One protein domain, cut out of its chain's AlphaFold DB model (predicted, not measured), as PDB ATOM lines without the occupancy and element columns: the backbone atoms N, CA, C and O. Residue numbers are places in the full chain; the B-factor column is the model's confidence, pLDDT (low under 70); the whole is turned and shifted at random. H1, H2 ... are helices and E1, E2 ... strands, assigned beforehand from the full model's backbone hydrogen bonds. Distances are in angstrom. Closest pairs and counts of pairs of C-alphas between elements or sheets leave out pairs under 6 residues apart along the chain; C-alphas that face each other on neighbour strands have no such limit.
ATOM      1  N   ASP A  37     176.786 156.815 163.486       94.88
ATOM      2  CA  ASP A  37     177.876 157.078 162.539       94.88
ATOM      3  C   ASP A  37     179.187 157.451 163.234       94.88
ATOM      4  O   ASP A  37     180.250 157.024 162.784       94.88
ATOM      5  N   GLU A  38     179.124 158.189 164.344       94.19
ATOM      6  CA  GLU A  38     180.298 158.460 165.179       94.19
ATOM      7  C   GLU A  38     180.862 157.166 165.759       94.19
ATOM      8  O   GLU A  38     182.064 156.934 165.651       94.19
ATOM      9  N   PHE A  39     180.007 156.273 166.269       94.44
ATOM     10  CA  PHE A  39     180.444 154.957 166.737       94.44
ATOM     11  C   PHE A  39     181.166 154.169 165.633       94.44
ATOM     12  O   PHE A  39     182.268 153.674 165.859       94.44
ATOM     13  N   ARG A  40     180.607 154.104 164.412       94.88
ATOM     14  CA  ARG A  40     181.246 153.404 163.276       94.88
ATOM     15  C   ARG A  40     182.614 153.978 162.908       94.88
ATOM     16  O   ARG A  40     183.477 153.232 162.461       94.88
ATOM     17  N   GLN A  41     182.788 155.292 163.024       93.38
ATOM     18  CA  GLN A  41     184.021 155.979 162.630       93.38
ATOM     19  C   GLN A  41     185.101 155.937 163.711       93.38
ATOM     20  O   GLN A  41     186.284 155.980 163.383       93.38
ATOM     21  N   GLN A  42     184.696 155.912 164.981       92.75
ATOM     22  CA  GLN A  42     185.612 156.011 166.116       92.75
ATOM     23  C   GLN A  42     186.019 154.651 166.677       92.75
ATOM     24  O   GLN A  42     187.042 154.555 167.357       92.75
ATOM     25  N   ILE A  43     185.239 153.600 166.415       93.38
ATOM     26  CA  ILE A  43     185.573 152.277 166.913       93.38
ATOM     27  C   ILE A  43     186.902 151.787 166.312       93.38
ATOM     28  O   ILE A  43     187.096 151.872 165.098       93.38
ATOM     29  N   PRO A  44     187.848 151.288 167.127       92.56
ATOM     30  CA  PRO A  44     189.130 150.863 166.595       92.56
ATOM     31  C   PRO A  44     188.992 149.549 165.822       92.56
ATOM     32  O   PRO A  44     188.336 148.619 166.287       92.56
ATOM     33  N   ASP A  45     189.711 149.429 164.708       93.75
ATOM     34  CA  ASP A  45     189.819 148.176 163.942       93.75
ATOM     35  C   ASP A  45     190.563 147.070 164.719       93.75
ATOM     36  O   ASP A  45     190.517 145.895 164.358       93.75
ATOM     37  N   GLN A  46     191.282 147.428 165.790       93.25
ATOM     38  CA  GLN A  46     192.085 146.498 166.580       93.25
ATOM     39  C   GLN A  46     192.172 146.926 168.050       93.25
ATOM     40  O   GLN A  46     192.424 148.092 168.356       93.25
ATOM     41  N   ILE A  47     192.058 145.964 168.970       92.38
ATOM     42  CA  ILE A  47     192.353 146.145 170.399       92.38
ATOM     43  C   ILE A  47     193.376 145.083 170.816       92.38
ATOM     44  O   ILE A  47     193.114 143.884 170.785       92.38
ATOM     45  N   GLY A  48     194.580 145.503 171.211       85.69
ATOM     46  CA  GLY A  48     195.668 144.562 171.496       85.69
ATOM     47  C   GLY A  48     196.088 143.797 170.235       85.69
ATOM     48  O   GLY A  48     196.429 144.418 169.236       85.69
ATOM     49  N   ASN A  49     196.063 142.463 170.269       88.06
ATOM     50  CA  ASN A  49     196.361 141.605 169.109       88.06
ATOM     51  C   ASN A  49     195.098 141.128 168.372       88.06
ATOM     52  O   ASN A  49     195.181 140.226 167.542       88.06
ATOM     53  N   TYR A  50     193.941 141.693 168.709       88.81
ATOM     54  CA  TYR A  50     192.643 141.232 168.248       88.81
ATOM     55  C   TYR A  50     192.074 142.221 167.237       88.81
ATOM     56  O   TYR A  50     191.777 143.364 167.591       88.81
ATOM     57  N   GLU A  51     191.965 141.789 165.982       91.88
ATOM     58  CA  GLU A  51     191.219 142.514 164.952       91.88
ATOM     59  C   GLU A  51     189.732 142.470 165.290       91.88
ATOM     60  O   GLU A  51     189.219 141.449 165.755       91.88
ATOM     61  N   GLY A  52     189.039 143.575 165.058       90.81
ATOM     62  CA  GLY A  52     187.611 143.646 165.273       90.81
ATOM     63  C   GLY A  52     186.905 144.491 164.240       90.81
ATOM     64  O   GLY A  52     187.494 145.061 163.327       90.81
ATOM     65  N   GLY A  53     185.593 144.525 164.388       92.25
ATOM     66  CA  GLY A  53     184.718 145.272 163.509       92.25
ATOM     67  C   GLY A  53     183.267 144.979 163.826       92.25
ATOM     68  O   GLY A  53     182.951 144.129 164.661       92.25
ATOM     69  N   ILE A  54     182.376 145.697 163.150       93.81
ATOM     70  CA  ILE A  54     180.936 145.549 163.339       93.81
ATOM     71  C   ILE A  54     180.502 144.187 162.799       93.81
ATOM     72  O   ILE A  54     180.563 143.924 161.599       93.81
ATOM     73  N   THR A  55     180.053 143.326 163.704       92.56
ATOM     74  CA  THR A  55     179.566 141.975 163.406       92.56
ATOM     75  C   THR A  55     178.046 141.897 163.394       92.56
ATOM     76  O   THR A  55     177.483 140.961 162.828       92.56
ATOM     77  N   HIS A  56     177.368 142.861 164.017       90.94
ATOM     78  CA  HIS A  56     175.915 142.940 164.016       90.94
ATOM     79  C   HIS A  56     175.439 144.388 163.953       90.94
ATOM     80  O   HIS A  56     175.985 145.266 164.622       90.94
ATOM     81  N   GLU A  57     174.382 144.598 163.180       95.00
ATOM     82  CA  GLU A  57     173.676 145.862 163.055       95.00
ATOM     83  C   GLU A  57     172.175 145.575 162.999       95.00
ATOM     84  O   GLU A  57     171.728 144.679 162.274       95.00
ATOM     85  N   GLY A  58     171.405 146.329 163.774       91.50
ATOM     86  CA  GLY A  58     169.959 146.198 163.826       91.50
ATOM     87  C   GLY A  58     169.282 147.440 164.385       91.50
ATOM     88  O   GLY A  58     169.923 148.358 164.889       91.50
ATOM     89  N   GLU A  59     167.956 147.446 164.318       89.69
ATOM     90  CA  GLU A  59     167.121 148.448 164.973       89.69
ATOM     91  C   GLU A  59     166.401 147.812 166.159       89.69
ATOM     92  O   GLU A  59     165.874 146.699 166.081       89.69
ATOM     93  N   THR A  60     166.358 148.537 167.268       79.94
ATOM     94  CA  THR A  60     165.536 148.188 168.422       79.94
ATOM     95  C   THR A  60     164.278 149.045 168.399       79.94
ATOM     96  O   THR A  60     164.335 150.257 168.208       79.94
ATOM     97  N   ASN A  61     163.119 148.421 168.622       73.88
ATOM     98  CA  ASN A  61     161.818 149.098 168.521       73.88
ATOM     99  C   ASN A  61     161.662 150.306 169.466       73.88
ATOM    100  O   ASN A  61     160.769 151.124 169.262       73.88
ATOM    101  N   SER A  62     162.477 150.387 170.520       75.81
ATOM    102  CA  SER A  62     162.365 151.384 171.588       75.81
ATOM    103  C   SER A  62     163.644 152.159 171.880       75.81
ATOM    104  O   SER A  62     163.555 153.140 172.607       75.81
ATOM    105  N   SER A  63     164.804 151.716 171.382       80.94
ATOM    106  CA  SER A  63     166.104 152.244 171.820       80.94
ATOM    107  C   SER A  63     167.011 152.667 170.657       80.94
ATOM    108  O   SER A  63     168.202 152.895 170.854       80.94
ATOM    109  N   GLY A  64     166.452 152.783 169.446       90.50
ATOM    110  CA  GLY A  64     167.172 153.187 168.239       90.50
ATOM    111  C   GLY A  64     168.099 152.102 167.688       90.50
ATOM    112  O   GLY A  64     167.821 150.903 167.802       90.50
ATOM    113  N   THR A  65     169.187 152.530 167.057       94.56
ATOM    114  CA  THR A  65     170.174 151.656 166.414       94.56
ATOM    115  C   THR A  65     170.943 150.821 167.445       94.56
ATOM    116  O   THR A  65     171.457 151.353 168.429       94.56
ATOM    117  N   LEU A  66     171.063 149.518 167.188       94.81
ATOM    118  CA  LEU A  66     171.940 148.581 167.888       94.81
ATOM    119  C   LEU A  66     173.123 148.233 166.984       94.81
ATOM    120  O   LEU A  66     172.929 147.717 165.881       94.81
ATOM    121  N   LEU A  67     174.339 148.446 167.480       95.44
ATOM    122  CA  LEU A  67     175.575 148.023 166.822       95.44
ATOM    123  C   LEU A  67     176.367 147.132 167.772       95.44
ATOM    124  O   LEU A  67     176.485 147.429 168.959       95.44
ATOM    125  N   ILE A  68     176.922 146.040 167.251       94.19
ATOM    126  CA  ILE A  68     177.848 145.189 167.995       94.19
ATOM    127  C   ILE A  68     179.117 145.051 167.185       94.19
ATOM    128  O   ILE A  68     179.086 144.582 166.043       94.19
ATOM    129  N   ALA A  69     180.228 145.404 167.812       94.88
ATOM    130  CA  ALA A  69     181.548 145.141 167.295       94.88
ATOM    131  C   ALA A  69     182.258 144.100 168.145       94.88
ATOM    132  O   ALA A  69     182.355 144.246 169.362       94.88
ATOM    133  N   SER A  70     182.765 143.061 167.490       94.81
ATOM    134  CA  SER A  70     183.434 141.941 168.151       94.81
ATOM    135  C   SER A  70     184.906 141.919 167.766       94.81
ATOM    136  O   SER A  70     185.242 142.120 166.602       94.81
ATOM    137  N   TYR A  71     185.766 141.649 168.744       91.50
ATOM    138  CA  TYR A  71     187.221 141.514 168.586       91.50
ATOM    139  C   TYR A  71     187.684 140.066 168.778       91.50
ATOM    140  O   TYR A  71     188.821 139.705 168.498       91.50
ATOM    141  N   GLN A  72     186.793 139.199 169.247       84.56
ATOM    142  CA  GLN A  72     187.041 137.772 169.332       84.56
ATOM    143  C   GLN A  72     185.817 137.032 168.808       84.56
ATOM    144  O   GLN A  72     184.731 137.146 169.379       84.56
ATOM    145  N   ASP A  73     186.007 136.275 167.728       67.50
ATOM    146  CA  ASP A  73     184.970 135.406 167.178       67.50
ATOM    147  C   ASP A  73     184.788 134.196 168.099       67.50
ATOM    148  O   ASP A  73     185.630 133.296 168.169       67.50
ATOM    149  N   SER A  74     183.720 134.216 168.888       68.38
ATOM    150  CA  SER A  74     183.316 133.095 169.727       68.38
ATOM    151  C   SER A  74     181.817 133.159 170.005       68.38
ATOM    152  O   SER A  74     181.187 134.202 169.823       68.38
ATOM    153  N   ALA A  75     181.244 132.056 170.498       66.50
ATOM    154  CA  ALA A  75     179.848 132.017 170.943       66.50
ATOM    155  C   ALA A  75     179.535 133.058 172.039       66.50
ATOM    156  O   ALA A  75     178.378 133.426 172.228       66.50
ATOM    157  N   TRP A  76     180.570 133.550 172.724       73.69
ATOM    158  CA  TRP A  76     180.504 134.559 173.771       73.69
ATOM    159  C   TRP A  76     181.380 135.747 173.351       73.69
ATOM    160  O   TRP A  76     182.552 135.782 173.703       73.69
ATOM    161  N   PRO A  77     180.903 136.709 172.551       80.56
ATOM    162  CA  PRO A  77     181.782 137.721 171.972       80.56
ATOM    163  C   PRO A  77     182.483 138.574 173.044       80.56
ATOM    164  O   PRO A  77     181.907 138.906 174.082       80.56
ATOM    165  N   VAL A  78     183.734 138.949 172.766       91.44
ATOM    166  CA  VAL A  78     184.412 140.054 173.460       91.44
ATOM    167  C   VAL A  78     184.360 141.261 172.548       91.44
ATOM    168  O   VAL A  78     184.808 141.185 171.400       91.44
ATOM    169  N   GLY A  79     183.825 142.370 173.040       94.88
ATOM    170  CA  GLY A  79     183.735 143.578 172.244       94.88
ATOM    171  C   GLY A  79     182.835 144.650 172.822       94.88
ATOM    172  O   GLY A  79     182.697 144.768 174.037       94.88
ATOM    173  N   ILE A  80     182.278 145.468 171.939       95.69
ATOM    174  CA  ILE A  80     181.543 146.678 172.292       95.69
ATOM    175  C   ILE A  80     180.146 146.580 171.707       95.69
ATOM    176  O   ILE A  80     179.977 146.432 170.495       95.69
ATOM    177  N   GLN A  81     179.148 146.683 172.572       94.88
ATOM    178  CA  GLN A  81     177.769 146.885 172.172       94.88
ATOM    179  C   GLN A  81     177.408 148.359 172.362       94.88
ATOM    180  O   GLN A  81     177.690 148.948 173.401       94.88
ATOM    181  N   TYR A  82     176.773 148.929 171.345       95.31
ATOM    182  CA  TYR A  82     176.234 150.282 171.330       95.31
ATOM    183  C   TYR A  82     174.718 150.225 171.144       95.31
ATOM    184  O   TYR A  82     174.225 149.524 170.255       95.31
ATOM    185  N   ILE A  83     173.988 150.978 171.963       94.12
ATOM    186  CA  ILE A  83     172.541 151.155 171.857       94.12
ATOM    187  C   ILE A  83     172.245 152.652 171.885       94.12
ATOM    188  O   ILE A  83     172.466 153.314 172.897       94.12
ATOM    189  N   GLU A  84     171.715 153.168 170.779       92.25
ATOM    190  CA  GLU A  84     171.592 154.606 170.525       92.25
ATOM    191  C   GLU A  84     170.900 155.389 171.638       92.25
ATOM    192  O   GLU A  84     171.379 156.453 171.991       92.25
ATOM    193  N   GLN A  85     169.807 154.887 172.206       88.94
ATOM    194  CA  GLN A  85     169.025 155.619 173.213       88.94
ATOM    195  C   GLN A  85     169.155 155.027 174.625       88.94
ATOM    196  O   GLN A  85     168.304 155.289 175.475       88.94
ATOM    197  N   ASN A  86     170.152 154.173 174.871       87.56
ATOM    198  CA  ASN A  86     170.384 153.601 176.197       87.56
ATOM    199  C   ASN A  86     171.274 154.512 177.049       87.56
ATOM    200  O   ASN A  86     172.110 155.231 176.514       87.56
ATOM    201  N   ASP A  87     171.128 154.438 178.371       86.44
ATOM    202  CA  ASP A  87     171.993 155.139 179.324       86.44
ATOM    203  C   ASP A  87     172.595 154.128 180.322       86.44
ATOM    204  O   ASP A  87     171.844 153.543 181.113       86.44
ATOM    205  N   PRO A  88     173.914 153.855 180.266       89.56
ATOM    206  CA  PRO A  88     174.870 154.337 179.264       89.56
ATOM    207  C   PRO A  88     174.684 153.663 177.893       89.56
ATOM    208  O   PRO A  88     174.191 152.537 177.788       89.56
ATOM    209  N   GLN A  89     175.113 154.336 176.822       92.94
ATOM    210  CA  GLN A  89     174.961 153.832 175.447       92.94
ATOM    211  C   GLN A  89     175.861 152.634 175.133       92.94
ATOM    212  O   GLN A  89     175.591 151.884 174.193       92.94
ATOM    213  N   LEU A  90     176.948 152.485 175.886       94.75
ATOM    214  CA  LEU A  90     178.022 151.546 175.616       94.75
ATOM    215  C   LEU A  90     178.032 150.423 176.646       94.75
ATOM    216  O   LEU A  90     177.831 150.631 177.842       94.75
ATOM    217  N   ILE A  91     178.311 149.218 176.164       94.38
ATOM    218  CA  ILE A  91     178.512 148.034 176.989       94.38
ATOM    219  C   ILE A  91     179.792 147.352 176.509       94.38
ATOM    220  O   ILE A  91     179.874 146.884 175.371       94.38
ATOM    221  N   ALA A  92     180.796 147.280 177.381       94.44
ATOM    222  CA  ALA A  92     181.968 146.440 177.166       94.44
ATOM    223  C   ALA A  92     181.601 144.994 177.522       94.44
ATOM    224  O   ALA A  92     181.388 144.664 178.692       94.44
ATOM    225  N   MET A  93     181.531 144.138 176.509       93.25
ATOM    226  CA  MET A  93     181.235 142.715 176.638       93.25
ATOM    227  C   MET A  93     182.541 141.930 176.743       93.25
ATOM    228  O   MET A  93     183.408 142.030 175.876       93.25
ATOM    229  N   MET A  94     182.678 141.130 177.792       91.19
ATOM    230  CA  MET A  94     183.813 140.242 178.043       91.19
ATOM    231  C   MET A  94     183.241 138.865 178.387       91.19
ATOM    232  O   MET A  94     183.235 138.430 179.543       91.19
ATOM    233  N   HIS A  95     182.680 138.210 177.368       86.56
ATOM    234  CA  HIS A  95     181.911 136.971 177.486       86.56
ATOM    235  C   HIS A  95     180.632 137.154 178.312       86.56
ATOM    236  O   HIS A  95     179.726 137.868 177.899       86.56
ATOM    237  N   CYS A  96     180.526 136.510 179.474       78.62
ATOM    238  CA  CYS A  96     179.364 136.660 180.348       78.62
ATOM    239  C   CYS A  96     179.429 137.897 181.249       78.62
ATOM    240  O   CYS A  96     178.467 138.189 181.962       78.62
ATOM    241  N   THR A  97     180.558 138.604 181.233       85.69
ATOM    242  CA  THR A  97     180.781 139.795 182.047       85.69
ATOM    243  C   THR A  97     180.532 141.043 181.212       85.69
ATOM    244  O   THR A  97     180.884 141.103 180.032       85.69
ATOM    245  N   HIS A  98     179.880 142.024 181.827       90.44
ATOM    246  CA  HIS A  98     179.447 143.253 181.182       90.44
ATOM    247  C   HIS A  98     179.856 144.435 182.050       90.44
ATOM    248  O   HIS A  98     179.652 144.446 183.268       90.44
ATOM    249  N   HIS A  99     180.422 145.445 181.409       90.44
ATOM    250  CA  HIS A  99     180.722 146.719 182.033       90.44
ATOM    251  C   HIS A  99     180.031 147.833 181.253       90.44
ATOM    252  O   HIS A  99     179.924 147.752 180.032       90.44
ATOM    253  N   TYR A 100     179.563 148.845 181.975       91.06
ATOM    254  CA  TYR A 100     178.730 149.938 181.479       91.06
ATOM    255  C   TYR A 100     179.526 151.251 181.558       91.06
ATOM    256  O   TYR A 100     179.327 152.015 182.500       91.06
ATOM    257  N   PRO A 101     180.504 151.451 180.659       90.00
ATOM    258  CA  PRO A 101     181.360 152.632 180.651       90.00
ATOM    259  C   PRO A 101     180.601 153.875 180.181       90.00
ATOM    260  O   PRO A 101     179.617 153.780 179.446       90.00
ATOM    261  N   GLU A 102     181.110 155.047 180.551       88.94
ATOM    262  CA  GLU A 102     180.523 156.336 180.159       88.94
ATOM    263  C   GLU A 102     181.017 156.801 178.780       88.94
ATOM    264  O   GLU A 102     180.459 157.724 178.196       88.94
ATOM    265  N   SER A 103     182.077 156.177 178.255       90.88
ATOM    266  CA  SER A 103     182.826 156.691 177.106       90.88
ATOM    267  C   SER A 103     183.436 155.563 176.255       90.88
ATOM    268  O   SER A 103     183.687 154.447 176.739       90.88
ATOM    269  N   LEU A 104     183.682 155.816 174.967       91.88
ATOM    270  CA  LEU A 104     184.280 154.825 174.067       91.88
ATOM    271  C   LEU A 104     185.737 154.565 174.449       91.88
ATOM    272  O   LEU A 104     186.165 153.409 174.470       91.88
ATOM    273  N   SER A 105     186.488 155.601 174.827       91.44
ATOM    274  CA  SER A 105     187.865 155.443 175.299       91.44
ATOM    275  C   SER A 105     187.956 154.577 176.550       91.44
ATOM    276  O   SER A 105     188.829 153.706 176.628       91.44
ATOM    277  N   GLU A 106     187.044 154.751 177.511       92.12
ATOM    278  CA  GLU A 106     186.962 153.899 178.694       92.12
ATOM    279  C   GLU A 106     186.646 152.458 178.298       92.12
ATOM    280  O   GLU A 106     187.339 151.538 178.741       92.12
ATOM    281  N   THR A 107     185.675 152.265 177.402       93.38
ATOM    282  CA  THR A 107     185.312 150.950 176.855       93.38
ATOM    283  C   THR A 107     186.529 150.243 176.251       93.38
ATOM    284  O   THR A 107     186.842 149.103 176.605       93.38
ATOM    285  N   VAL A 108     187.263 150.921 175.367       93.69
ATOM    286  CA  VAL A 108     188.437 150.365 174.679       93.69
ATOM    287  C   VAL A 108     189.573 150.084 175.664       93.69
ATOM    288  O   VAL A 108     190.201 149.025 175.597       93.69
ATOM    289  N   ASN A 109     189.829 150.987 176.615       92.75
ATOM    290  CA  ASN A 109     190.824 150.783 177.672       92.75
ATOM    291  C   ASN A 109     190.471 149.558 178.525       92.75
ATOM    292  O   ASN A 109     191.335 148.727 178.811       92.75
ATOM    293  N   ARG A 110     189.189 149.392 178.869       92.38
ATOM    294  CA  ARG A 110     188.683 148.238 179.613       92.38
ATOM    295  C   ARG A 110     188.964 146.930 178.879       92.38
ATOM    296  O   ARG A 110     189.579 146.034 179.454       92.38
ATOM    297  N   LEU A 111     188.592 146.847 177.602       93.56
ATOM    298  CA  LEU A 111     188.839 145.666 176.770       93.56
ATOM    299  C   LEU A 111     190.337 145.399 176.582       93.56
ATOM    300  O   LEU A 111     190.782 144.259 176.668       93.56
ATOM    301  N   SER A 112     191.149 146.444 176.401       93.25
ATOM    302  CA  SER A 112     192.607 146.311 176.299       93.25
ATOM    303  C   SER A 112     193.229 145.728 177.575       93.25
ATOM    304  O   SER A 112     194.110 144.863 177.513       93.25
ATOM    305  N   ARG A 113     192.749 146.146 178.752       92.56
ATOM    306  CA  ARG A 113     193.164 145.570 180.039       92.56
ATOM    307  C   ARG A 113     192.706 144.128 180.190       92.56
ATOM    308  O   ARG A 113     193.491 143.312 180.661       92.56
ATOM    309  N   PHE A 114     191.488 143.805 179.761       93.00
ATOM    310  CA  PHE A 114     190.997 142.430 179.761       93.00
ATOM    311  C   PHE A 114     191.913 141.523 178.933       93.00
ATOM    312  O   PHE A 114     192.505 140.595 179.478       93.00
ATOM    313  N   PHE A 115     192.150 141.870 177.664       91.88
ATOM    314  CA  PHE A 115     193.008 141.096 176.761       91.88
ATOM    315  C   PHE A 115     194.462 140.955 177.227       91.88
ATOM    316  O   PHE A 115     195.146 140.020 176.820       91.88
ATOM    317  N   SER A 116     194.969 141.886 178.039       90.19
ATOM    318  CA  SER A 116     196.356 141.842 178.524       90.19
ATOM    319  C   SER A 116     196.525 141.142 179.871       90.19
ATOM    320  O   SER A 116     197.628 140.685 180.171       90.19
ATOM    321  N   LYS A 117     195.473 141.068 180.693       90.94
ATOM    322  CA  LYS A 117     195.550 140.532 182.061       90.94
ATOM    323  C   LYS A 117     194.898 139.169 182.235       90.94
ATOM    324  O   LYS A 117     195.214 138.504 183.224       90.94
TER     325      LYS A 117
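This is residues 37 to 117 of the 185 residues of an uncharacterized protein of Haloferax sp. Atlit-12N (UniProt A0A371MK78). A twisted sheet of five strands has the helix H2 packed over one of its faces, running along the strands over E3 and E4, while the short helix H1 only grazes the sheet with residues 39 to 40. The strands form a meander, each the antiparallel neighbour of the one before, in the order E1 - E2 - E3 - E4 - E5, and E1 and E2 make a long hairpin at one edge. The printed part has 81 residues, with two named helices and five named strands along the chain as H1 E1 E2 E3 E4 E5 H2, a mixed class of helices and strands. It is compact, with a radius of gyration of the C-alphas of 11.7 A, and spans 36 by 25 by 22 A.

In the sheet, E3, residues 78 to 83, is an inner strand with E2, residues 64 to 72, and E4, residues 90 to 94, as its antiparallel neighbours. Between E2 and E3, N 69 and O 80 are 2.9 A apart, within hydrogen-bond range; between E3 and E4, N 91 and O 81 are 2.8 A apart. The edge strands are E1, residues 53 to 60, and E5, residues 97 to 99. Between the neighbours E1 and E2, N 58 and O 66 are 2.9 A apart, and between the neighbours E4 and E5, N 92 and O 99 are 2.8 A apart, both within hydrogen-bond range. H2, residues 104 to 117, is on one face of the sheet, which gives two layers, a sheet and a helix over it, at a height over the sheet of 8.6 A. It stands at 5 degrees to E4 on the local plane. The closest C-alphas of H2 and E4 are those of Thr 107 and Ala 92, 5.6 A apart. H1, residues 37 to 42, is only just apart from H2, with closest C-alphas at 8.1 A. In H1 and H2 every O i to N i+4 pair is within hydrogen-bond range.

E2 is the longest strand, 25.2 A from first to last C-alpha, beginning at C-alpha 64, (167.172, 153.187, 168.239). E1 measures 20.0 A, E3 16.3 A, E4 12.9 A and E5 6.9 A. H2 measures 19.9 A and ends at C-alpha 117, (195.550, 140.532, 182.061). H1 measures 8.6 A and begins at C-alpha 37, (177.876, 157.078, 162.539).

The C-alphas of Asn 61 and Lys 117 are the two farthest apart, at 37.3 A. The printed part has no cut and no long link. In the short link from H1 to E1, residues 46 to 47 pair antiparallel with residues 50 to 51. The mean pLDDT of the printed part is 89.9, and residues 73 to 75 are under 70.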